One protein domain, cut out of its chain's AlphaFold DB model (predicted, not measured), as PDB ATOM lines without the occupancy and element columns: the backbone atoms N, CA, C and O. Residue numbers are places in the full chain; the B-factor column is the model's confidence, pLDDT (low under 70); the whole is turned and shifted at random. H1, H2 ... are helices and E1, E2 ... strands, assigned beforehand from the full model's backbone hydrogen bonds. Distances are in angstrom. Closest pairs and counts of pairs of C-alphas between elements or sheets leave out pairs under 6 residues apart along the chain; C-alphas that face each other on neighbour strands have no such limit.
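AT A GLANCE: This is residues 285 to 307 and 320 to 478 of the 497 residues of an uncharacterized protein of Arthrobacter sp. ERGS1:01 (UniProt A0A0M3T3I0). One long, strongly twisted sheet of nine strands forms a wall, and it curls round helix H4; H5 packs on H4 away from the sheet. H3 covers E5 and E6 on the same face as H4, with short H2 also on that face, while residues 302 to 307, of which 303 to 307 belong to H1, stick out. The 182 printed residues run E1 H1 E2 E3 E4 H2 E5 E6 H3 E7 E8 E9 H4 H5, a mixed class of five named helices and nine named strands. The antiparallel sheet has the order E2 E3 E4 E1 E9 E8 E7 E5 E6. The whole is compact, with a radius of gyration of the C-alphas of 16.6 A, and elongated, spanning 56 by 35 by 32 A.

HOW THE PARTS SIT: E1, residues 290 to 298, is an inner strand. H1, residues 303 to 307, is not on the sheet. E2, 324 to 328, E3, 331 to 336, and E4, 339 to 344, form a meander, each the antiparallel neighbour of the one before; N 326 and O 333 are 2.8 A apart, N 341 and O 334 2.8 A. E4 is antiparallel to E1, with N 295 and O 342 at 2.8 A. H2, 362 to 365, is on the sheet. E5, 373 to 380, and E6, 385 to 389, form a hairpin, with N 379 and O 386 at 2.8 A. H3, 396 to 407, runs along the strands over E5 and E6, at a height over the sheet of 10.5 A; the closest C-alphas of H3 and E6 are those of Ile 396 and Ser 389, 7.0 A. E7, 412 to 419, completes a split strand-helix-strand unit E6, H3, E7, two strands running the same way with E5 between them; its crossover is right-handed. E7 and E5 have N 417 and O 376 at 2.8 A. E7, E8, 428 to 432, and E9, 437 to 445, form another meander, with N 431 and O 416 at 2.8 A and N 439 and O 430 at 2.8 A. E9 is antiparallel to E1, with N 294 and O 438 at 2.9 A. H4, 446 to 457, is on the sheet; its closest C-alphas to E1 are those of Leu 446 and Thr 290, 5.4 A. Two layers result from H3 and H4 on one face of the sheet. H5, 465 to 475, and H4 form a helical hairpin: they touch, Thr 465 and Arg 455 having the closest C-alphas at 7.5 A, with a shallow tilt of 10 degrees, opposite ways. In H4 and H5 every O i to N i+4 pair is within hydrogen-bond range, against 7 of 8 in H3 and 0 of 1 in H1, where 1 of 2 O i to N i+3 pairs is; H2 is too short for an O i to N i+4 pair.

IN THESE COORDINATES: E1 starts with C-alpha 290 at (60.291, -46.019, 35.222), bends by 63 degrees at residue 293 and is 23.1 A long. E5 measures 20.7 A, E7 20.5 A, E4 16.7 A, H3 16.4 A and H4 15.2 A. E9, 15.2 A, bends by 115 degrees at residue 442. H5, 14.7 A, ends with C-alpha 475 at (51.982, -55.981, 28.428).

THE WHOLE: The two C-alphas farthest apart are those of Ala 307 and Ala 406, 56.0 A. Residues 308 to 319 are cut out, with 14.5 A between C-alphas 307 and 320. The link from E4 to H2 is long, with 17 residues. Mean pLDDT of the printed part is 79.8; 43 residues are under 70, among them 300 to 307 and 462 to 478.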
ATOM      1  N   ASN A 285      59.925 -55.408  30.359       90.75
ATOM      2  CA  ASN A 285      60.190 -54.547  31.519       90.75
ATOM      3  C   ASN A 285      59.317 -53.293  31.591       90.75
ATOM      4  O   ASN A 285      59.551 -52.428  32.437       90.75
ATOM      5  N   ILE A 286      58.291 -53.180  30.746       87.75
ATOM      6  CA  ILE A 286      57.468 -51.969  30.623       87.75
ATOM      7  C   ILE A 286      56.770 -51.581  31.942       87.75
ATOM      8  O   ILE A 286      56.574 -50.398  32.223       87.75
ATOM      9  N   THR A 287      56.432 -52.566  32.776       85.44
ATOM     10  CA  THR A 287      55.790 -52.377  34.087       85.44
ATOM     11  C   THR A 287      56.787 -52.141  35.221       85.44
ATOM     12  O   THR A 287      56.417 -51.554  36.235       85.44
ATOM     13  N   LYS A 288      58.048 -52.561  35.065       87.38
ATOM     14  CA  LYS A 288      59.098 -52.422  36.089       87.38
ATOM     15  C   LYS A 288      59.885 -51.125  35.926       87.38
ATOM     16  O   LYS A 288      60.188 -50.433  36.897       87.38
ATOM     17  N   TRP A 289      60.252 -50.796  34.693       91.56
ATOM     18  CA  TRP A 289      61.098 -49.648  34.402       91.56
ATOM     19  C   TRP A 289      60.310 -48.349  34.448       91.56
ATOM     20  O   TRP A 289      59.160 -48.282  34.018       91.56
ATOM     21  N   THR A 290      60.950 -47.300  34.966       91.69
ATOM     22  CA  THR A 290      60.291 -46.019  35.222       91.69
ATOM     23  C   THR A 290      60.886 -44.881  34.404       91.69
ATOM     24  O   THR A 290      62.093 -44.807  34.182       91.69
ATOM     25  N   ALA A 291      60.020 -43.967  33.982       92.12
ATOM     26  CA  ALA A 291      60.345 -42.715  33.323       92.12
ATOM     27  C   ALA A 291      59.777 -41.536  34.125       92.12
ATOM     28  O   ALA A 291      58.878 -41.684  34.950       92.12
ATOM     29  N   LYS A 292      60.315 -40.338  33.888       92.88
ATOM     30  CA  LYS A 292      59.763 -39.082  34.425       92.88
ATOM     31  C   LYS A 292      58.926 -38.332  33.406       92.88
ATOM     32  O   LYS A 292      58.038 -37.569  33.787       92.88
ATOM     33  N   ARG A 293      59.240 -38.485  32.117       94.00
ATOM     34  CA  ARG A 293      58.523 -37.821  31.029       94.00
ATOM     35  C   ARG A 293      58.299 -38.754  29.856       94.00
ATOM     36  O   ARG A 293      59.188 -39.529  29.507       94.00
ATOM     37  N   SER A 294      57.155 -38.581  29.203       94.38
ATOM     38  CA  SER A 294      56.950 -39.048  27.839       94.38
ATOM     39  C   SER A 294      56.408 -37.935  26.951       94.38
ATOM     40  O   SER A 294      55.682 -37.057  27.414       94.38
ATOM     41  N   GLN A 295      56.802 -37.933  25.681       93.50
ATOM     42  CA  GLN A 295      56.367 -36.947  24.698       93.50
ATOM     43  C   GLN A 295      55.922 -37.631  23.413       93.50
ATOM     44  O   GLN A 295      56.652 -38.453  22.866       93.50
ATOM     45  N   VAL A 296      54.768 -37.230  22.893       91.31
ATOM     46  CA  VAL A 296      54.257 -37.719  21.614       91.31
ATOM     47  C   VAL A 296      54.671 -36.772  20.490       91.31
ATOM     48  O   VAL A 296      54.462 -35.559  20.559       91.31
ATOM     49  N   VAL A 297      55.267 -37.326  19.439       89.56
ATOM     50  CA  VAL A 297      55.689 -36.604  18.235       89.56
ATOM     51  C   VAL A 297      55.227 -37.349  16.986       89.56
ATOM     52  O   VAL A 297      55.044 -38.562  17.017       89.56
ATOM     53  N   MET A 298      55.043 -36.635  15.874       85.44
ATOM     54  CA  MET A 298      54.790 -37.286  14.586       85.44
ATOM     55  C   MET A 298      56.038 -38.039  14.122       85.44
ATOM     56  O   MET A 298      57.147 -37.492  14.112       85.44
ATOM     57  N   ASN A 299      55.839 -39.288  13.724       80.25
ATOM     58  CA  ASN A 299      56.849 -40.157  13.158       80.25
ATOM     59  C   ASN A 299      56.994 -39.859  11.661       80.25
ATOM     60  O   ASN A 299      56.367 -40.482  10.815       80.25
ATOM     61  N   MET A 300      57.813 -38.866  11.322       69.69
ATOM     62  CA  MET A 300      58.165 -38.590   9.928       69.69
ATOM     63  C   MET A 300      59.276 -39.560   9.509       69.69
ATOM     64  O   MET A 300      60.443 -39.169   9.475       69.69
ATOM     65  N   VAL A 301      58.934 -40.830   9.264       63.59
ATOM     66  CA  VAL A 301      59.896 -41.804   8.729       63.59
ATOM     67  C   VAL A 301      60.300 -41.331   7.336       63.59
ATOM     68  O   VAL A 301      59.468 -41.200   6.437       63.59
ATOM     69  N   SER A 302      61.579 -41.009   7.155       51.84
ATOM     70  CA  SER A 302      62.099 -40.687   5.827       51.84
ATOM     71  C   SER A 302      62.084 -41.961   4.973       51.84
ATOM     72  O   SER A 302      62.460 -43.012   5.489       51.84
ATOM     73  N   PRO A 303      61.749 -41.909   3.671       48.19
ATOM     74  CA  PRO A 303      61.789 -43.079   2.785       48.19
ATOM     75  C   PRO A 303      63.125 -43.845   2.805       48.19
ATOM     76  O   PRO A 303      63.147 -45.040   2.532       48.19
ATOM     77  N   ASN A 304      64.230 -43.181   3.164       48.50
ATOM     78  CA  ASN A 304      65.541 -43.817   3.329       48.50
ATOM     79  C   ASN A 304      65.663 -44.656   4.617       48.50
ATOM     80  O   ASN A 304      66.326 -45.685   4.587       48.50
ATOM     81  N   GLU A 305      65.015 -44.263   5.721       54.66
ATOM     82  CA  GLU A 305      65.029 -45.023   6.989       54.66
ATOM     83  C   GLU A 305      64.191 -46.310   6.900       54.66
ATOM     84  O   GLU A 305      64.428 -47.247   7.653       54.66
ATOM     85  N   ALA A 306      63.229 -46.371   5.975       51.19
ATOM     86  CA  ALA A 306      62.455 -47.580   5.691       51.19
ATOM     87  C   ALA A 306      63.190 -48.561   4.753       51.19
ATOM     88  O   ALA A 306      62.853 -49.741   4.715       51.19
ATOM     89  N   ALA A 307      64.177 -48.084   3.981       42.16
ATOM     90  CA  ALA A 307      64.892 -48.882   2.982       42.16
ATOM     91  C   ALA A 307      66.146 -49.581   3.539       42.16
ATOM     92  O   ALA A 307      66.559 -50.617   3.018       42.16
ATOM     93  N   ASP A 320      53.388 -50.550   9.214       50.50
ATOM     94  CA  ASP A 320      51.931 -50.452   9.223       50.50
ATOM     95  C   ASP A 320      51.202 -51.326  10.258       50.50
ATOM     96  O   ASP A 320      50.020 -51.066  10.485       50.50
ATOM     97  N   GLU A 321      51.841 -52.285  10.949       60.75
ATOM     98  CA  GLU A 321      51.062 -53.236  11.778       60.75
ATOM     99  C   GLU A 321      51.435 -53.340  13.271       60.75
ATOM    100  O   GLU A 321      50.523 -53.503  14.084       60.75
ATOM    101  N   GLU A 322      52.696 -53.165  13.699       67.62
ATOM    102  CA  GLU A 322      53.074 -53.446  15.101       67.62
ATOM    103  C   GLU A 322      53.829 -52.308  15.816       67.62
ATOM    104  O   GLU A 322      54.641 -51.611  15.202       67.62
ATOM    105  N   PRO A 323      53.576 -52.088  17.127       77.62
ATOM    106  CA  PRO A 323      54.328 -51.121  17.917       77.62
ATOM    107  C   PRO A 323      55.772 -51.598  18.112       77.62
ATOM    108  O   PRO A 323      56.004 -52.682  18.643       77.62
ATOM    109  N   VAL A 324      56.743 -50.772  17.719       83.69
ATOM    110  CA  VAL A 324      58.172 -51.128  17.769       83.69
ATOM    111  C   VAL A 324      58.917 -50.192  18.701       83.69
ATOM    112  O   VAL A 324      58.858 -48.966  18.560       83.69
ATOM    113  N   TRP A 325      59.685 -50.770  19.617       88.75
ATOM    114  CA  TRP A 325      60.615 -50.012  20.430       88.75
ATOM    115  C   TRP A 325      61.952 -49.823  19.725       88.75
ATOM    116  O   TRP A 325      62.510 -50.732  19.113       88.75
ATOM    117  N   LYS A 326      62.509 -48.626  19.853       89.56
ATOM    118  CA  LYS A 326      63.832 -48.307  19.331       89.56
ATOM    119  C   LYS A 326      64.533 -47.264  20.172       89.56
ATOM    120  O   LYS A 326      63.916 -46.548  20.961       89.56
ATOM    121  N   LEU A 327      65.828 -47.147  19.943       90.81
ATOM    122  CA  LEU A 327      66.624 -46.059  20.474       90.81
ATOM    123  C   LEU A 327      66.731 -44.968  19.415       90.81
ATOM    124  O   LEU A 327      66.952 -45.232  18.237       90.81
ATOM    125  N   TRP A 328      66.486 -43.728  19.820       86.81
ATOM    126  CA  TRP A 328      66.482 -42.587  18.920       86.81
ATOM    127  C   TRP A 328      67.096 -41.376  19.603       86.81
ATOM    128  O   TRP A 328      66.496 -40.802  20.516       86.81
ATOM    129  N   ARG A 329      68.278 -40.958  19.133       85.94
ATOM    130  CA  ARG A 329      68.994 -39.777  19.640       85.94
ATOM    131  C   ARG A 329      69.222 -39.847  21.152       85.94
ATOM    132  O   ARG A 329      69.015 -38.862  21.862       85.94
ATOM    133  N   GLY A 330      69.605 -41.026  21.640       87.12
ATOM    134  CA  GLY A 330      69.840 -41.270  23.066       87.12
ATOM    135  C   GLY A 330      68.580 -41.376  23.936       87.12
ATOM    136  O   GLY A 330      68.681 -41.307  25.159       87.12
ATOM    137  N   LEU A 331      67.395 -41.509  23.333       91.06
ATOM    138  CA  LEU A 331      66.129 -41.744  24.031       91.06
ATOM    139  C   LEU A 331      65.513 -43.071  23.605       91.06
ATOM    140  O   LEU A 331      65.803 -43.594  22.535       91.06
ATOM    141  N   VAL A 332      64.599 -43.565  24.428       92.31
ATOM    142  CA  VAL A 332      63.752 -44.713  24.124       92.31
ATOM    143  C   VAL A 332      62.516 -44.182  23.419       92.31
ATOM    144  O   VAL A 332      61.890 -43.223  23.872       92.31
ATOM    145  N   ALA A 333      62.191 -44.794  22.292       91.81
ATOM    146  CA  ALA A 333      61.084 -44.429  21.436       91.81
ATOM    147  C   ALA A 333      60.193 -45.647  21.194       91.81
ATOM    148  O   ALA A 333      60.695 -46.721  20.883       91.81
ATOM    149  N   LEU A 334      58.883 -45.454  21.302       90.19
ATOM    150  CA  LEU A 334      57.868 -46.398  20.855       90.19
ATOM    151  C   LEU A 334      57.212 -45.831  19.598       90.19
ATOM    152  O   LEU A 334      56.527 -44.808  19.673       90.19
ATOM    153  N   ASP A 335      57.449 -46.466  18.458       86.88
ATOM    154  CA  ASP A 335      56.814 -46.112  17.192       86.88
ATOM    155  C   ASP A 335      55.470 -46.830  17.069       86.88
ATOM    156  O   ASP A 335      55.378 -48.036  17.283       86.88
ATOM    157  N   ILE A 336      54.431 -46.070  16.731       80.06
ATOM    158  CA  ILE A 336      53.044 -46.509  16.597       80.06
ATOM    159  C   ILE A 336      52.455 -45.805  15.373       80.06
ATOM    160  O   ILE A 336      52.052 -44.641  15.467       80.06
ATOM    161  N   LYS A 337      52.371 -46.497  14.230       78.31
ATOM    162  CA  LYS A 337      51.907 -45.908  12.959       78.31
ATOM    163  C   LYS A 337      52.660 -44.587  12.669       78.31
ATOM    164  O   LYS A 337      53.890 -44.525  12.742       78.31
ATOM    165  N   ASP A 338      51.916 -43.502  12.458       82.50
ATOM    166  CA  ASP A 338      52.416 -42.142  12.211       82.50
ATOM    167  C   ASP A 338      52.924 -41.406  13.464       82.50
ATOM    168  O   ASP A 338      53.247 -40.215  13.405       82.50
ATOM    169  N   TRP A 339      52.978 -42.066  14.621       85.75
ATOM    170  CA  TRP A 339      53.311 -41.447  15.901       85.75
ATOM    171  C   TRP A 339      54.494 -42.126  16.570       85.75
ATOM    172  O   TRP A 339      54.754 -43.311  16.402       85.75
ATOM    173  N   ARG A 340      55.222 -41.343  17.356       89.75
ATOM    174  CA  ARG A 340      56.323 -41.806  18.187       89.75
ATOM    175  C   ARG A 340      56.158 -41.260  19.590       89.75
ATOM    176  O   ARG A 340      55.985 -40.054  19.770       89.75
ATOM    177  N   ILE A 341      56.269 -42.135  20.576       91.81
ATOM    178  CA  ILE A 341      56.285 -41.778  21.992       91.81
ATOM    179  C   ILE A 341      57.731 -41.852  22.466       91.81
ATOM    180  O   ILE A 341      58.339 -42.915  22.462       91.81
ATOM    181  N   LEU A 342      58.300 -40.713  22.843       93.75
ATOM    182  CA  LEU A 342      59.642 -40.606  23.406       93.75
ATOM    183  C   LEU A 342      59.562 -40.698  24.924       93.75
ATOM    184  O   LEU A 342      58.718 -40.030  25.512       93.75
ATOM    185  N   PHE A 343      60.466 -41.442  25.555       94.44
ATOM    186  CA  PHE A 343      60.540 -41.605  27.008       94.44
ATOM    187  C   PHE A 343      61.867 -41.073  27.548       94.44
ATOM    188  O   PHE A 343      62.915 -41.223  26.917       94.44
ATOM    189  N   ALA A 344      61.821 -40.466  28.734       93.12
ATOM    190  CA  ALA A 344      62.998 -39.981  29.443       93.12
ATOM    191  C   ALA A 344      62.894 -40.213  30.956       93.12
ATOM    192  O   ALA A 344      61.861 -39.961  31.577       93.12
ATOM    193  N   ASP A 345      64.009 -40.615  31.558       89.94
ATOM    194  CA  ASP A 345      64.250 -40.722  33.007       89.94
ATOM    195  C   ASP A 345      64.455 -39.360  33.693       89.94
ATOM    196  O   ASP A 345      64.287 -39.232  34.906       89.94
ATOM    197  N   ASP A 346      64.813 -38.325  32.928       86.19
ATOM    198  CA  ASP A 346      65.059 -36.971  33.413       86.19
ATOM    199  C   ASP A 346      64.145 -35.962  32.711       86.19
ATOM    200  O   ASP A 346      64.111 -35.845  31.484       86.19
ATOM    201  N   ALA A 347      63.454 -35.157  33.520       80.94
ATOM    202  CA  ALA A 347      62.602 -34.069  33.065       80.94
ATOM    203  C   ALA A 347      63.329 -33.083  32.131       80.94
ATOM    204  O   ALA A 347      62.713 -32.481  31.258       80.94
ATOM    205  N   ARG A 348      64.648 -32.921  32.267       84.12
ATOM    206  CA  ARG A 348      65.443 -31.993  31.448       84.12
ATOM    207  C   ARG A 348      65.632 -32.456  29.999       84.12
ATOM    208  O   ARG A 348      65.936 -31.614  29.152       84.12
ATOM    209  N   LYS A 349      65.461 -33.755  29.714       82.19
ATOM    210  CA  LYS A 349      65.694 -34.351  28.385       82.19
ATOM    211  C   LYS A 349      64.552 -34.072  27.393       82.19
ATOM    212  O   LYS A 349      64.809 -33.957  26.199       82.19
ATOM    213  N   LEU A 350      63.319 -33.883  27.872       86.69
ATOM    214  CA  LEU A 350      62.139 -33.576  27.048       86.69
ATOM    215  C   LEU A 350      61.535 -32.233  27.466       86.69
ATOM    216  O   LEU A 350      61.201 -32.042  28.633       86.69
ATOM    217  N   LYS A 351      61.397 -31.291  26.524       80.00
ATOM    218  CA  LYS A 351      60.965 -29.906  26.807       80.00
ATOM    219  C   LYS A 351      59.532 -29.567  26.387       80.00
ATOM    220  O   LYS A 351      59.148 -28.417  26.549       80.00
ATOM    221  N   GLY A 352      58.781 -30.521  25.835       70.44
ATOM    222  CA  GLY A 352      57.507 -30.212  25.184       70.44
ATOM    223  C   GLY A 352      57.724 -29.423  23.885       70.44
ATOM    224  O   GLY A 352      58.756 -28.781  23.672       70.44
ATOM    225  N   ARG A 353      56.788 -29.505  22.940       69.19
ATOM    226  CA  ARG A 353      56.784 -28.630  21.757       69.19
ATOM    227  C   ARG A 353      55.384 -28.066  21.602       69.19
ATOM    228  O   ARG A 353      54.453 -28.826  21.382       69.19
ATOM    229  N   MET A 354      55.248 -26.741  21.627       59.56
ATOM    230  CA  MET A 354      53.960 -26.043  21.471       59.56
ATOM    231  C   MET A 354      53.390 -26.073  20.039       59.56
ATOM    232  O   MET A 354      52.619 -25.200  19.657       59.56
ATOM    233  N   SER A 355      53.808 -27.016  19.195       52.94
ATOM    234  CA  SER A 355      53.659 -26.894  17.737       52.94
ATOM    235  C   SER A 355      52.831 -28.003  17.085       52.94
ATOM    236  O   SER A 355      52.752 -28.027  15.862       52.94
ATOM    237  N   GLY A 356      52.228 -28.915  17.855       58.59
ATOM    238  CA  GLY A 356      51.477 -30.042  17.275       58.59
ATOM    239  C   GLY A 356      50.312 -30.594  18.097       58.59
ATOM    240  O   GLY A 356      49.535 -31.383  17.565       58.59
ATOM    241  N   GLY A 357      50.157 -30.190  19.362       67.94
ATOM    242  CA  GLY A 357      49.078 -30.668  20.222       67.94
ATOM    243  C   GLY A 357      47.735 -30.017  19.908       67.94
ATOM    244  O   GLY A 357      47.637 -28.795  19.821       67.94
ATOM    245  N   THR A 358      46.686 -30.826  19.738       81.56
ATOM    246  CA  THR A 358      45.303 -30.330  19.660       81.56
ATOM    247  C   THR A 358      44.710 -30.384  21.061       81.56
ATOM    248  O   THR A 358      44.640 -31.464  21.639       81.56
ATOM    249  N   ILE A 359      44.313 -29.237  21.618       88.75
ATOM    250  CA  ILE A 359      43.659 -29.202  22.931       88.75
ATOM    251  C   ILE A 359      42.248 -29.789  22.773       88.75
ATOM    252  O   ILE A 359      41.467 -29.227  21.998       88.75
ATOM    253  N   PRO A 360      41.916 -30.894  23.461       91.62
ATOM    254  CA  PRO A 360      40.617 -31.536  23.323       91.62
ATOM    255  C   PRO A 360      39.514 -30.752  24.023       91.62
ATOM    256  O   PRO A 360      39.755 -30.006  24.975       91.62
ATOM    257  N   GLN A 361      38.287 -30.968  23.569       90.94
ATOM    258  CA  GLN A 361      37.089 -30.620  24.327       90.94
ATOM    259  C   GLN A 361      36.800 -31.704  25.369       90.94
ATOM    260  O   GLN A 361      37.143 -32.868  25.163       90.94
ATOM    261  N   TRP A 362      36.148 -31.334  26.472       89.12
ATOM    262  CA  TRP A 362      35.783 -32.281  27.535       89.12
ATOM    263  C   TRP A 362      35.023 -33.508  27.006       89.12
ATOM    264  O   TRP A 362      35.374 -34.640  27.330       89.12
ATOM    265  N   GLU A 363      34.050 -33.291  26.119       87.06
ATOM    266  CA  GLU A 363      33.239 -34.348  25.498       87.06
ATOM    267  C   GLU A 363      34.085 -35.398  24.762       87.06
ATOM    268  O   GLU A 363      33.770 -36.581  24.798       87.06
ATOM    269  N   GLN A 364      35.209 -34.989  24.158       87.88
ATOM    270  CA  GLN A 364      36.120 -35.894  23.441       87.88
ATOM    271  C   GLN A 364      36.913 -36.806  24.383       87.88
ATOM    272  O   GLN A 364      37.475 -37.808  23.947       87.88
ATOM    273  N   LEU A 365      37.003 -36.440  25.662       88.31
ATOM    274  CA  LEU A 365      37.716 -37.197  26.683       88.31
ATOM    275  C   LEU A 365      36.772 -37.970  27.610       88.31
ATOM    276  O   LEU A 365      37.228 -38.888  28.290       88.31
ATOM    277  N   ALA A 366      35.482 -37.626  27.637       83.75
ATOM    278  CA  ALA A 366      34.500 -38.168  28.574       83.75
ATOM    279  C   ALA A 366      34.398 -39.703  28.537       83.75
ATOM    280  O   ALA A 366      34.197 -40.321  29.577       83.75
ATOM    281  N   GLU A 367      34.604 -40.329  27.375       82.25
ATOM    282  CA  GLU A 367      34.589 -41.794  27.232       82.25
ATOM    283  C   GLU A 367      35.884 -42.468  27.722       82.25
ATOM    284  O   GLU A 367      35.875 -43.612  28.170       82.25
ATOM    285  N   ILE A 368      37.016 -41.763  27.660       83.25
ATOM    286  CA  ILE A 368      38.354 -42.321  27.922       83.25
ATOM    287  C   ILE A 368      38.754 -42.134  29.387       83.25
ATOM    288  O   ILE A 368      39.403 -42.990  30.004       83.25
ATOM    289  N   LEU A 369      38.371 -40.989  29.945       84.25
ATOM    290  CA  LEU A 369      38.733 -40.550  31.281       84.25
ATOM    291  C   LEU A 369      38.277 -41.461  32.423       84.25
ATOM    292  O   LEU A 369      39.040 -41.534  33.382       84.25
ATOM    293  N   PRO A 370      37.136 -42.177  32.372       84.31
ATOM    294  CA  PRO A 370      36.746 -43.124  33.422       84.31
ATOM    295  C   PRO A 370      37.778 -44.229  33.668       84.31
ATOM    296  O   PRO A 370      37.802 -44.833  34.734       84.31
ATOM    297  N   SER A 371      38.671 -44.480  32.704       79.94
ATOM    298  CA  SER A 371      39.767 -45.434  32.880       79.94
ATOM    299  C   SER A 371      40.937 -44.894  33.722       79.94
ATOM    300  O   SER A 371      41.870 -45.641  34.007       79.94
ATOM    301  N   PHE A 372      40.905 -43.624  34.137       84.12
ATOM    302  CA  PHE A 372      41.945 -42.970  34.930       84.12
ATOM    303  C   PHE A 372      41.372 -42.395  36.225       84.12
ATOM    304  O   PHE A 372      40.313 -41.775  36.226       84.12
ATOM    305  N   LYS A 373      42.114 -42.501  37.332       87.19
ATOM    306  CA  LYS A 373      41.777 -41.780  38.564       87.19
ATOM    307  C   LYS A 373      42.218 -40.324  38.421       87.19
ATOM    308  O   LYS A 373      43.408 -40.018  38.462       87.19
ATOM    309  N   ILE A 374      41.269 -39.418  38.210       88.75
ATOM    310  CA  ILE A 374      41.556 -37.991  38.028       88.75
ATOM    311  C   ILE A 374      41.787 -37.326  39.390       88.75
ATOM    312  O   ILE A 374      41.027 -37.531  40.330       88.75
ATOM    313  N   LYS A 375      42.835 -36.505  39.500       90.00
ATOM    314  CA  LYS A 375      43.129 -35.664  40.676       90.00
ATOM    315  C   LYS A 375      42.763 -34.206  40.446       90.00
ATOM    316  O   LYS A 375      42.300 -33.545  41.374       90.00
ATOM    317  N   ALA A 376      42.978 -33.700  39.235       90.69
ATOM    318  CA  ALA A 376      42.584 -32.350  38.862       90.69
ATOM    319  C   ALA A 376      42.383 -32.206  37.351       90.69
ATOM    320  O   ALA A 376      43.054 -32.870  36.561       90.69
ATOM    321  N   VAL A 377      41.495 -31.297  36.956       92.06
ATOM    322  CA  VAL A 377      41.236 -30.927  35.559       92.06
ATOM    323  C   VAL A 377      41.170 -29.416  35.457       92.06
ATOM    324  O   VAL A 377      40.474 -28.764  36.237       92.06
ATOM    325  N   ASP A 378      41.851 -28.873  34.454       92.62
ATOM    326  CA  ASP A 378      41.680 -27.483  34.067       92.62
ATOM    327  C   ASP A 378      40.776 -27.390  32.845       92.62
ATOM    328  O   ASP A 378      41.030 -28.019  31.822       92.62
ATOM    329  N   LEU A 379      39.742 -26.567  32.959       91.06
ATOM    330  CA  LEU A 379      38.744 -26.307  31.936       91.06
ATOM    331  C   LEU A 379      38.854 -24.853  31.479       91.06
ATOM    332  O   LEU A 379      38.775 -23.915  32.277       91.06
ATOM    333  N   HIS A 380      39.034 -24.651  30.179       92.12
ATOM    334  CA  HIS A 380      39.104 -23.344  29.536       92.12
ATOM    335  C   HIS A 380      37.897 -23.162  28.608       92.12
ATOM    336  O   HIS A 380      37.827 -23.789  27.552       92.12
ATOM    337  N   GLY A 381      36.962 -22.295  28.996       87.50
ATOM    338  CA  GLY A 381      35.909 -21.785  28.114       87.50
ATOM    339  C   GLY A 381      36.376 -20.545  27.338       87.50
ATOM    340  O   GLY A 381      37.494 -20.057  27.524       87.50
ATOM    341  N   LEU A 382      35.502 -19.992  26.499       85.00
ATOM    342  CA  LEU A 382      35.678 -18.699  25.827       85.00
ATOM    343  C   LEU A 382      35.778 -17.548  26.836       85.00
ATOM    344  O   LEU A 382      36.553 -16.613  26.636       85.00
ATOM    345  N   SER A 383      34.986 -17.608  27.909       84.75
ATOM    346  CA  SER A 383      34.843 -16.505  28.870       84.75
ATOM    347  C   SER A 383      35.568 -16.715  30.204       84.75
ATOM    348  O   SER A 383      35.817 -15.752  30.931       84.75
ATOM    349  N   ARG A 384      35.914 -17.961  30.548       85.06
ATOM    350  CA  ARG A 384      36.315 -18.340  31.911       85.06
ATOM    351  C   ARG A 384      37.270 -19.521  31.950       85.06
ATOM    352  O   ARG A 384      37.351 -20.323  31.025       85.06
ATOM    353  N   ARG A 385      37.977 -19.629  33.074       89.00
ATOM    354  CA  ARG A 385      38.850 -20.757  33.401       89.00
ATOM    355  C   ARG A 385      38.432 -21.322  34.744       89.00
ATOM    356  O   ARG A 385      38.286 -20.563  35.700       89.00
ATOM    357  N   VAL A 386      38.241 -22.630  34.797       87.62
ATOM    358  CA  VAL A 386      37.832 -23.357  35.998       87.62
ATOM    359  C   VAL A 386      38.848 -24.465  36.236       87.62
ATOM    360  O   VAL A 386      39.257 -25.132  35.294       87.62
ATOM    361  N   SER A 387      39.282 -24.639  37.479       88.12
ATOM    362  CA  SER A 387      40.147 -25.749  37.884       88.12
ATOM    363  C   SER A 387      39.418 -26.533  38.966       88.12
ATOM    364  O   SER A 387      39.015 -25.956  39.981       88.12
ATOM    365  N   ILE A 388      39.194 -27.820  38.714       86.69
ATOM    366  CA  ILE A 388      38.456 -28.739  39.588       86.69
ATOM    367  C   ILE A 388      39.458 -29.757  40.126       86.69
ATOM    368  O   ILE A 388      40.305 -30.237  39.377       86.69
ATOM    369  N   SER A 389      39.397 -30.065  41.424       85.38
ATOM    370  CA  SER A 389      40.349 -30.963  42.090       85.38
ATOM    371  C   SER A 389      39.658 -31.894  43.085       85.38
ATOM    372  O   SER A 389      38.806 -31.453  43.858       85.38
ATOM    373  N   ALA A 390      40.104 -33.155  43.104       76.56
ATOM    374  CA  ALA A 390      39.630 -34.234  43.972       76.56
ATOM    375  C   ALA A 390      39.763 -33.921  45.468       76.56
ATOM    376  O   ALA A 390      39.032 -34.470  46.283       76.56
ATOM    377  N   GLU A 391      40.693 -33.043  45.862       70.00
ATOM    378  CA  GLU A 391      40.836 -32.643  47.271       70.00
ATOM    379  C   GLU A 391      39.587 -31.927  47.802       70.00
ATOM    380  O   GLU A 391      39.365 -31.876  49.010       70.00
ATOM    381  N   LYS A 392      38.778 -31.354  46.903       62.00
ATOM    382  CA  LYS A 392      37.587 -30.570  47.244       62.00
ATOM    383  C   LYS A 392      36.276 -31.325  47.024       62.00
ATOM    384  O   LYS A 392      35.273 -30.911  47.595       62.00
ATOM    385  N   SER A 393      36.281 -32.395  46.228       59.59
ATOM    386  CA  SER A 393      35.092 -33.178  45.884       59.59
ATOM    387  C   SER A 393      35.467 -34.603  45.481       59.59
ATOM    388  O   SER A 393      36.409 -34.809  44.718       59.59
ATOM    389  N   GLY A 394      34.728 -35.587  46.000       68.38
ATOM    390  CA  GLY A 394      34.929 -37.006  45.687       68.38
ATOM    391  C   GLY A 394      34.404 -37.423  44.309       68.38
ATOM    392  O   GLY A 394      34.786 -38.486  43.829       68.38
ATOM    393  N   ASP A 395      33.576 -36.591  43.667       78.69
ATOM    394  CA  ASP A 395      32.983 -36.852  42.352       78.69
ATOM    395  C   ASP A 395      33.375 -35.760  41.344       78.69
ATOM    396  O   ASP A 395      32.625 -34.831  41.048       78.69
ATOM    397  N   ILE A 396      34.591 -35.874  40.805       81.81
ATOM    398  CA  ILE A 396      35.091 -34.934  39.792       81.81
ATOM    399  C   ILE A 396      34.235 -34.966  38.519       81.81
ATOM    400  O   ILE A 396      34.077 -33.934  37.872       81.81
ATOM    401  N   TYR A 397      33.696 -36.122  38.129       81.94
ATOM    402  CA  TYR A 397      32.930 -36.232  36.885       81.94
ATOM    403  C   TYR A 397      31.581 -35.525  37.012       81.94
ATOM    404  O   TYR A 397      31.224 -34.747  36.123       81.94
ATOM    405  N   GLY A 398      30.880 -35.727  38.130       80.62
ATOM    406  CA  GLY A 398      29.653 -35.005  38.455       80.62
ATOM    407  C   GLY A 398      29.879 -33.500  38.599       80.62
ATOM    408  O   GLY A 398      29.093 -32.711  38.071       80.62
ATOM    409  N   ASP A 399      30.989 -33.086  39.219       82.19
ATOM    410  CA  ASP A 399      31.365 -31.672  39.318       82.19
ATOM    411  C   ASP A 399      31.613 -31.049  37.944       82.19
ATOM    412  O   ASP A 399      31.154 -29.939  37.671       82.19
ATOM    413  N   ILE A 400      32.328 -31.753  37.063       82.31
ATOM    414  CA  ILE A 400      32.595 -31.259  35.714       82.31
ATOM    415  C   ILE A 400      31.297 -31.180  34.918       82.31
ATOM    416  O   ILE A 400      31.060 -30.128  34.336       82.31
ATOM    417  N   SER A 401      30.437 -32.207  34.952       82.00
ATOM    418  CA  SER A 401      29.122 -32.162  34.289       82.00
ATOM    419  C   SER A 401      28.290 -30.991  34.805       82.00
ATOM    420  O   SER A 401      27.782 -30.192  34.029       82.00
ATOM    421  N   SER A 402      28.240 -30.801  36.126       83.25
ATOM    422  CA  SER A 402      27.516 -29.687  36.744       83.25
ATOM    423  C   SER A 402      28.054 -28.331  36.284       83.25
ATOM    424  O   SER A 402      27.282 -27.406  36.030       83.25
ATOM    425  N   VAL A 403      29.378 -28.200  36.156       82.06
ATOM    426  CA  VAL A 403      30.030 -26.986  35.658       82.06
ATOM    427  C   VAL A 403      29.790 -26.797  34.163       82.06
ATOM    428  O   VAL A 403      29.535 -25.672  33.760       82.06
ATOM    429  N   THR A 404      29.847 -27.833  33.328       80.38
ATOM    430  CA  THR A 404      29.599 -27.698  31.885       80.38
ATOM    431  C   THR A 404      28.132 -27.372  31.603       80.38
ATOM    432  O   THR A 404      27.851 -26.456  30.830       80.38
ATOM    433  N   ASP A 405      27.207 -28.027  32.309       82.69
ATOM    434  CA  ASP A 405      25.759 -27.904  32.108       82.69
ATOM    435  C   ASP A 405      25.215 -26.569  32.629       82.69
ATOM    436  O   ASP A 405      24.395 -25.925  31.977       82.69
ATOM    437  N   ALA A 406      25.696 -26.097  33.786       80.75
ATOM    438  CA  ALA A 406      25.251 -24.821  34.357       80.75
ATOM    439  C   ALA A 406      25.677 -23.603  33.525       80.75
ATOM    440  O   ALA A 406      25.159 -22.499  33.708       80.75
ATOM    441  N   LEU A 407      26.682 -23.782  32.675       81.12
ATOM    442  CA  LEU A 407      27.418 -22.697  32.059       81.12
ATOM    443  C   LEU A 407      27.177 -22.572  30.552       81.12
ATOM    444  O   LEU A 407      27.560 -21.532  30.011       81.12
ATOM    445  N   ASP A 408      26.512 -23.558  29.936       78.88
ATOM    446  CA  ASP A 408      26.099 -23.597  28.522       78.88
ATOM    447  C   ASP A 408      27.234 -23.185  27.564       78.88
ATOM    448  O   ASP A 408      27.099 -22.325  26.693       78.88
ATOM    449  N   GLU A 409      28.428 -23.732  27.804       83.81
ATOM    450  CA  GLU A 409      29.652 -23.381  27.089       83.81
ATOM    451  C   GLU A 409      30.520 -24.622  26.872       83.81
ATOM    452  O   GLU A 409      30.655 -25.464  27.758       83.81
ATOM    453  N   SER A 410      31.160 -24.720  25.705       85.88
ATOM    454  CA  SER A 410      32.140 -25.776  25.443       85.88
ATOM    455  C   SER A 410      33.457 -25.482  26.161       85.88
ATOM    456  O   SER A 410      34.053 -24.415  25.983       85.88
ATOM    457  N   PHE A 411      33.947 -26.455  26.928       89.25
ATOM    458  CA  PHE A 411      35.210 -26.347  27.650       89.25
ATOM    459  C   PHE A 411      36.316 -27.168  26.989       89.25
ATOM    460  O   PHE A 411      36.153 -28.352  26.683       89.25
ATOM    461  N   TYR A 412      37.469 -26.529  26.815       92.00
ATOM    462  CA  TYR A 412      38.711 -27.154  26.383       92.00
ATOM    463  C   TYR A 412      39.545 -27.583  27.581       92.00
ATOM    464  O   TYR A 412      39.584 -26.884  28.594       92.00
ATOM    465  N   VAL A 413      40.265 -28.691  27.440       93.00
ATOM    466  CA  VAL A 413      41.060 -29.282  28.514       93.00
ATOM    467  C   VAL A 413      42.551 -29.163  28.191       93.00
ATOM    468  O   VAL A 413      43.123 -30.059  27.575       93.00
ATOM    469  N   PRO A 414      43.227 -28.053  28.548       91.88
ATOM    470  CA  PRO A 414      44.661 -27.893  28.293       91.88
ATOM    471  C   PRO A 414      45.530 -28.866  29.093       91.88
ATOM    472  O   PRO A 414      46.583 -29.277  28.601       91.88
ATOM    473  N   ARG A 415      45.109 -29.223  30.315       94.06
ATOM    474  CA  ARG A 415      45.856 -30.122  31.194       94.06
ATOM    475  C   ARG A 415      44.963 -30.920  32.137       94.06
ATOM    476  O   ARG A 415      43.935 -30.423  32.595       94.06
ATOM    477  N   ILE A 416      45.408 -32.131  32.460       94.25
ATOM    478  CA  ILE A 416      44.782 -33.031  33.437       94.25
ATOM    479  C   ILE A 416      45.867 -33.604  34.342       94.25
ATOM    480  O   ILE A 416      46.948 -33.950  33.876       94.25
ATOM    481  N   GLN A 417      45.569 -33.727  35.630       93.44
ATOM    482  CA  GLN A 417      46.357 -34.520  36.565       93.44
ATOM    483  C   GLN A 417      45.638 -35.836  36.827       93.44
ATOM    484  O   GLN A 417      44.517 -35.849  37.340       93.44
ATOM    485  N   ILE A 418      46.302 -36.931  36.480       91.00
ATOM    486  CA  ILE A 418      45.844 -38.294  36.719       91.00
ATOM    487  C   ILE A 418      46.725 -38.964  37.765       91.00
ATOM    488  O   ILE A 418      47.859 -38.559  38.021       91.00
ATOM    489  N   GLN A 419      46.195 -40.021  38.348       85.94
ATOM    490  CA  GLN A 419      46.909 -40.945  39.197       85.94
ATOM    491  C   GLN A 419      46.885 -42.311  38.506       85.94
ATOM    492  O   GLN A 419      45.816 -42.887  38.306       85.94
ATOM    493  N   ASN A 420      48.056 -42.783  38.075       66.94
ATOM    494  CA  ASN A 420      48.175 -44.002  37.270       66.94
ATOM    495  C   ASN A 420      48.292 -45.278  38.116       66.94
ATOM    496  O   ASN A 420      47.804 -46.326  37.698       66.94
ATOM    497  N   SER A 421      48.931 -45.198  39.288       60.50
ATOM    498  CA  SER A 421      49.153 -46.356  40.160       60.50
ATOM    499  C   SER A 421      48.066 -46.467  41.228       60.50
ATOM    500  O   SER A 421      47.800 -45.507  41.953       60.50
ATOM    501  N   LEU A 422      47.458 -47.654  41.334       51.91
ATOM    502  CA  LEU A 422      46.579 -48.033  42.450       51.91
ATOM    503  C   LEU A 422      47.366 -48.272  43.746       51.91
ATOM    504  O   LEU A 422      46.788 -48.198  44.824       51.91
ATOM    505  N   GLU A 423      48.665 -48.565  43.647       49.91
ATOM    506  CA  GLU A 423      49.481 -48.993  44.788       49.91
ATOM    507  C   GLU A 423      50.192 -47.839  45.497       49.91
ATOM    508  O   GLU A 423      50.522 -47.962  46.675       49.91
ATOM    509  N   ASN A 424      50.431 -46.719  44.808       54.16
ATOM    510  CA  ASN A 424      51.165 -45.600  45.384       54.16
ATOM    511  C   ASN A 424      50.364 -44.302  45.288       54.16
ATOM    512  O   ASN A 424      50.247 -43.692  44.221       54.16
ATOM    513  N   ASP A 425      49.809 -43.879  46.426       60.78
ATOM    514  CA  ASP A 425      48.885 -42.745  46.473       60.78
ATOM    515  C   ASP A 425      49.551 -41.378  46.192       60.78
ATOM    516  O   ASP A 425      48.872 -40.359  46.034       60.78
ATOM    517  N   GLU A 426      50.885 -41.367  46.096       69.38
ATOM    518  CA  GLU A 426      51.713 -40.170  45.953       69.38
ATOM    519  C   GLU A 426      52.072 -39.821  44.500       69.38
ATOM    520  O   GLU A 426      52.431 -38.674  44.221       69.38
ATOM    521  N   THR A 427      51.981 -40.763  43.552       79.75
ATOM    522  CA  THR A 427      52.461 -40.523  42.182       79.75
ATOM    523  C   THR A 427      51.377 -39.874  41.317       79.75
ATOM    524  O   THR A 427      50.455 -40.511  40.806       79.75
ATOM    525  N   THR A 428      51.472 -38.553  41.144       88.94
ATOM    526  CA  THR A 428      50.603 -37.811  40.216       88.94
ATOM    527  C   THR A 428      51.293 -37.581  38.883       88.94
ATOM    528  O   THR A 428      52.458 -37.164  38.854       88.94
ATOM    529  N   THR A 429      50.543 -37.748  37.802       92.50
ATOM    530  CA  THR A 429      51.000 -37.589  36.426       92.50
ATOM    531  C   THR A 429      50.224 -36.461  35.760       92.50
ATOM    532  O   THR A 429      48.999 -36.483  35.675       92.50
ATOM    533  N   LEU A 430      50.942 -35.438  35.309       94.62
ATOM    534  CA  LEU A 430      50.408 -34.295  34.582       94.62
ATOM    535  C   LEU A 430      50.439 -34.583  33.080       94.62
ATOM    536  O   LEU A 430      51.489 -34.901  32.528       94.62
ATOM    537  N   VAL A 431      49.300 -34.419  32.421       94.88
ATOM    538  CA  VAL A 431      49.139 -34.539  30.970       94.88
ATOM    539  C   VAL A 431      48.878 -33.151  30.405       94.88
ATOM    540  O   VAL A 431      47.905 -32.503  30.786       94.88
ATOM    541  N   GLU A 432      49.743 -32.691  29.504       94.12
ATOM    542  CA  GLU A 432      49.692 -31.368  28.876       94.12
ATOM    543  C   GLU A 432      49.438 -31.523  27.373       94.12
ATOM    544  O   GLU A 432      50.343 -31.833  26.590       94.12
ATOM    545  N   PHE A 433      48.192 -31.293  26.952       92.50
ATOM    546  CA  PHE A 433      47.753 -31.560  25.578       92.50
ATOM    547  C   PHE A 433      48.393 -30.617  24.559       92.50
ATOM    548  O   PHE A 433      48.716 -31.038  23.454       92.50
ATOM    549  N   SER A 434      48.628 -29.352  24.924       89.00
ATOM    550  CA  SER A 434      49.270 -28.375  24.033       89.00
ATOM    551  C   SER A 434      50.714 -28.738  23.686       89.00
ATOM    552  O   SER A 434      51.192 -28.415  22.598       89.00
ATOM    553  N   GLU A 435      51.412 -29.399  24.609       90.12
ATOM    554  CA  GLU A 435      52.821 -29.771  24.458       90.12
ATOM    555  C   GLU A 435      53.023 -31.223  24.019       90.12
ATOM    556  O   GLU A 435      54.158 -31.612  23.712       90.12
ATOM    557  N   MET A 436      51.930 -31.998  23.979       92.31
ATOM    558  CA  MET A 436      51.929 -33.447  23.781       92.31
ATOM    559  C   MET A 436      52.854 -34.147  24.784       92.31
ATOM    560  O   MET A 436      53.651 -35.010  24.412       92.31
ATOM    561  N   LEU A 437      52.780 -33.729  26.050       93.94
ATOM    562  CA  LEU A 437      53.718 -34.110  27.102       93.94
ATOM    563  C   LEU A 437      52.991 -34.757  28.284       93.94
ATOM    564  O   LEU A 437      51.935 -34.298  28.711       93.94
ATOM    565  N   VAL A 438      53.596 -35.800  28.839       94.12
ATOM    566  CA  VAL A 438      53.211 -36.423  30.104       94.12
ATOM    567  C   VAL A 438      54.390 -36.292  31.063       94.12
ATOM    568  O   VAL A 438      55.501 -36.706  30.730       94.12
ATOM    569  N   THR A 439      54.168 -35.724  32.246       94.62
ATOM    570  CA  THR A 439      55.192 -35.541  33.282       94.62
ATOM    571  C   THR A 439      54.715 -36.115  34.604       94.62
ATOM    572  O   THR A 439      53.690 -35.690  35.129       94.62
ATOM    573  N   SER A 440      55.499 -37.010  35.185       92.19
ATOM    574  CA  SER A 440      55.199 -37.608  36.485       92.19
ATOM    575  C   SER A 440      55.949 -36.866  37.597       92.19
ATOM    576  O   SER A 440      57.100 -36.454  37.428       92.19
ATOM    577  N   SER A 441      55.265 -36.625  38.717       87.19
ATOM    578  CA  SER A 441      55.800 -35.920  39.899       87.19
ATOM    579  C   SER A 441      56.983 -36.666  40.530       87.19
ATOM    580  O   SER A 441      58.019 -36.069  40.832       87.19
ATOM    581  N   SER A 442      56.853 -37.983  40.641       85.00
ATOM    582  CA  SER A 442      57.926 -38.962  40.814       85.00
ATOM    583  C   SER A 442      58.064 -39.794  39.536       85.00
ATOM    584  O   SER A 442      57.185 -39.744  38.679       85.00
ATOM    585  N   SER A 443      59.140 -40.572  39.381       85.75
ATOM    586  CA  SER A 443      59.213 -41.521  38.263       85.75
ATOM    587  C   SER A 443      58.038 -42.509  38.336       85.75
ATOM    588  O   SER A 443      57.729 -43.011  39.417       85.75
ATOM    589  N   ASP A 444      57.386 -42.758  37.203       89.25
ATOM    590  CA  ASP A 444      56.257 -43.683  37.035       89.25
ATOM    591  C   ASP A 444      56.623 -44.695  35.939       89.25
ATOM    592  O   ASP A 444      57.577 -44.482  35.190       89.25
ATOM    593  N   THR A 445      55.921 -45.816  35.847       89.56
ATOM    594  CA  THR A 445      56.292 -46.901  34.928       89.56
ATOM    595  C   THR A 445      56.205 -46.466  33.458       89.56
ATOM    596  O   THR A 445      55.407 -45.594  33.091       89.56
ATOM    597  N   LEU A 446      57.011 -47.077  32.581       89.62
ATOM    598  CA  LEU A 446      56.900 -46.871  31.129       89.62
ATOM    599  C   LEU A 446      55.487 -47.200  30.644       89.62
ATOM    600  O   LEU A 446      54.926 -46.483  29.818       89.62
ATOM    601  N   ALA A 447      54.906 -48.234  31.238       86.44
ATOM    602  CA  ALA A 447      53.535 -48.679  31.097       86.44
ATOM    603  C   ALA A 447      52.518 -47.542  31.315       86.44
ATOM    604  O   ALA A 447      51.740 -47.202  30.418       86.44
ATOM    605  N   SER A 448      52.576 -46.895  32.477       86.75
ATOM    606  CA  SER A 448      51.750 -45.739  32.829       86.75
ATOM    607  C   SER A 448      51.898 -44.583  31.830       86.75
ATOM    608  O   SER A 448      50.912 -43.996  31.373       86.75
ATOM    609  N   HIS A 449      53.143 -44.262  31.465       91.12
ATOM    610  CA  HIS A 449      53.455 -43.200  30.509       91.12
ATOM    611  C   HIS A 449      52.923 -43.497  29.100       91.12
ATOM    612  O   HIS A 449      52.333 -42.614  28.470       91.12
ATOM    613  N   ALA A 450      53.097 -44.730  28.616       89.31
ATOM    614  CA  ALA A 450      52.605 -45.186  27.321       89.31
ATOM    615  C   ALA A 450      51.074 -45.124  27.272       89.31
ATOM    616  O   ALA A 450      50.516 -44.533  26.349       89.31
ATOM    617  N   ARG A 451      50.398 -45.625  28.315       87.25
ATOM    618  CA  ARG A 451      48.935 -45.582  28.436       87.25
ATOM    619  C   ARG A 451      48.391 -44.156  28.375       87.25
ATOM    620  O   ARG A 451      47.466 -43.890  27.611       87.25
ATOM    621  N   ALA A 452      48.967 -43.230  29.145       90.31
ATOM    622  CA  ALA A 452      48.552 -41.828  29.131       90.31
ATOM    623  C   ALA A 452      48.800 -41.171  27.761       90.31
ATOM    624  O   ALA A 452      47.953 -40.440  27.253       90.31
ATOM    625  N   SER A 453      49.938 -41.460  27.124       91.06
ATOM    626  CA  SER A 453      50.258 -40.941  25.789       91.06
ATOM    627  C   SER A 453      49.321 -41.472  24.696       91.06
ATOM    628  O   SER A 453      48.825 -40.685  23.894       91.06
ATOM    629  N   VAL A 454      49.020 -42.771  24.680       86.88
ATOM    630  CA  VAL A 454      48.131 -43.375  23.673       86.88
ATOM    631  C   VAL A 454      46.679 -42.958  23.899       86.88
ATOM    632  O   VAL A 454      46.044 -42.426  22.995       86.88
ATOM    633  N   ARG A 455      46.149 -43.140  25.113       86.19
ATOM    634  CA  ARG A 455      44.722 -42.904  25.365       86.19
ATOM    635  C   ARG A 455      44.359 -41.429  25.452       86.19
ATOM    636  O   ARG A 455      43.296 -41.054  24.980       86.19
ATOM    637  N   LEU A 456      45.206 -40.587  26.049       90.25
ATOM    638  CA  LEU A 456      44.877 -39.171  26.240       90.25
ATOM    639  C   LEU A 456      45.451 -38.314  25.112       90.25
ATOM    640  O   LEU A 456      44.701 -37.631  24.420       90.25
ATOM    641  N   LEU A 457      46.763 -38.353  24.870       90.81
ATOM    642  CA  LEU A 457      47.364 -37.458  23.871       90.81
ATOM    643  C   LEU A 457      46.985 -37.832  22.427       90.81
ATOM    644  O   LEU A 457      46.847 -36.937  21.595       90.81
ATOM    645  N   LEU A 458      46.755 -39.117  22.133       86.69
ATOM    646  CA  LEU A 458      46.369 -39.609  20.800       86.69
ATOM    647  C   LEU A 458      44.869 -39.948  20.656       86.69
ATOM    648  O   LEU A 458      44.486 -40.542  19.647       86.69
ATOM    649  N   HIS A 459      44.022 -39.505  21.595       84.19
ATOM    650  CA  HIS A 459      42.580 -39.812  21.675       84.19
ATOM    651  C   HIS A 459      41.791 -39.658  20.359       84.19
ATOM    652  O   HIS A 459      40.856 -40.408  20.113       84.19
ATOM    653  N   ASN A 460      42.144 -38.693  19.503       79.25
ATOM    654  CA  ASN A 460      41.448 -38.419  18.239       79.25
ATOM    655  C   ASN A 460      42.248 -38.815  16.986       79.25
ATOM    656  O   ASN A 460      41.841 -38.490  15.869       79.25
ATOM    657  N   ARG A 461      43.413 -39.451  17.155       74.06
ATOM    658  CA  ARG A 461      44.353 -39.755  16.061       74.06
ATOM    659  C   ARG A 461      44.456 -41.236  15.736       74.06
ATOM    660  O   ARG A 461      44.885 -41.563  14.636       74.06
ATOM    661  N   ILE A 462      44.076 -42.112  16.659       63.88
ATOM    662  CA  ILE A 462      44.115 -43.559  16.460       63.88
ATOM    663  C   ILE A 462      42.669 -44.061  16.477       63.88
ATOM    664  O   ILE A 462      42.011 -44.037  17.507       63.88
ATOM    665  N   THR A 463      42.161 -44.469  15.313       50.25
ATOM    666  CA  THR A 463      40.768 -44.915  15.113       50.25
ATOM    667  C   THR A 463      40.478 -46.298  15.684       50.25
ATOM    668  O   THR A 463      39.319 -46.613  15.931       50.25
ATOM    669  N   ASP A 464      41.516 -47.105  15.902       56.84
ATOM    670  CA  ASP A 464      41.418 -48.404  16.558       56.84
ATOM    671  C   ASP A 464      42.492 -48.499  17.641       56.84
ATOM    672  O   ASP A 464      43.549 -49.111  17.482       56.84
ATOM    673  N   THR A 465      42.266 -47.768  18.735       52.72
ATOM    674  CA  THR A 465      43.118 -47.875  19.917       52.72
ATOM    675  C   THR A 465      42.998 -49.245  20.551       52.72
ATOM    676  O   THR A 465      43.878 -49.558  21.322       52.72
ATOM    677  N   SER A 466      41.975 -50.055  20.244       51.66
ATOM    678  CA  SER A 466      41.615 -51.253  21.005       51.66
ATOM    679  C   SER A 466      42.572 -52.437  20.820       51.66
ATOM    680  O   SER A 466      42.846 -53.132  21.792       51.66
ATOM    681  N   GLU A 467      43.146 -52.633  19.630       50.16
ATOM    682  CA  GLU A 467      44.106 -53.716  19.345       50.16
ATOM    683  C   GLU A 467      45.536 -53.364  19.794       50.16
ATOM    684  O   GLU A 467      46.265 -54.189  20.349       50.16
ATOM    685  N   LEU A 468      45.917 -52.095  19.622       54.12
ATOM    686  CA  LEU A 468      47.207 -51.571  20.063       54.12
ATOM    687  C   LEU A 468      47.223 -51.341  21.579       54.12
ATOM    688  O   LEU A 468      48.215 -51.648  22.236       54.12
ATOM    689  N   ASP A 469      46.086 -50.915  22.138       50.66
ATOM    690  CA  ASP A 469      45.777 -51.073  23.551       50.66
ATOM    691  C   ASP A 469      45.855 -52.548  23.904       50.66
ATOM    692  O   ASP A 469      46.595 -52.844  24.802       50.66
ATOM    693  N   ALA A 470      45.204 -53.507  23.246       54.50
ATOM    694  CA  ALA A 470      45.255 -54.905  23.693       54.50
ATOM    695  C   ALA A 470      46.685 -55.459  23.800       54.50
ATOM    696  O   ALA A 470      46.950 -56.218  24.721       54.50
ATOM    697  N   ARG A 471      47.624 -55.053  22.937       55.22
ATOM    698  CA  ARG A 471      49.040 -55.457  23.032       55.22
ATOM    699  C   ARG A 471      49.825 -54.662  24.074       55.22
ATOM    700  O   ARG A 471      50.539 -55.269  24.868       55.22
ATOM    701  N   ILE A 472      49.656 -53.336  24.116       59.72
ATOM    702  CA  ILE A 472      50.238 -52.493  25.167       59.72
ATOM    703  C   ILE A 472      49.648 -52.921  26.516       59.72
ATOM    704  O   ILE A 472      50.404 -53.363  27.354       59.72
ATOM    705  N   ILE A 473      48.325 -52.909  26.699       55.22
ATOM    706  CA  ILE A 473      47.514 -53.398  27.836       55.22
ATOM    707  C   ILE A 473      47.790 -54.855  28.217       55.22
ATOM    708  O   ILE A 473      47.871 -55.124  29.411       55.22
ATOM    709  N   SER A 474      47.965 -55.788  27.275       54.22
ATOM    710  CA  SER A 474      48.412 -57.156  27.599       54.22
ATOM    711  C   SER A 474      49.794 -57.123  28.263       54.22
ATOM    712  O   SER A 474      49.987 -57.761  29.296       54.22
ATOM    713  N   ALA A 475      50.707 -56.276  27.769       47.38
ATOM    714  CA  ALA A 475      51.982 -55.981  28.428       47.38
ATOM    715  C   ALA A 475      51.850 -55.078  29.685       47.38
ATOM    716  O   ALA A 475      52.728 -55.107  30.544       47.38
ATOM    717  N   LEU A 476      50.756 -54.314  29.852       51.09
ATOM    718  CA  LEU A 476      50.409 -53.558  31.074       51.09
ATOM    719  C   LEU A 476      49.751 -54.441  32.153       51.09
ATOM    720  O   LEU A 476      49.484 -53.943  33.242       51.09
ATOM    721  N   GLY A 477      49.452 -55.710  31.854       41.44
ATOM    722  CA  GLY A 477      49.079 -56.790  32.773       41.44
ATOM    723  C   GLY A 477      48.436 -56.420  34.117       41.44
ATOM    724  O   GLY A 477      49.083 -56.570  35.149       41.44
ATOM    725  N   LYS A 478      47.147 -56.043  34.120       39.56
ATOM    726  CA  LYS A 478      46.065 -56.683  34.910       39.56
ATOM    727  C   LYS A 478      44.732 -55.936  34.775       39.56
ATOM    728  O   LYS A 478      44.648 -54.721  34.917       39.56
TER     729      LYS A 478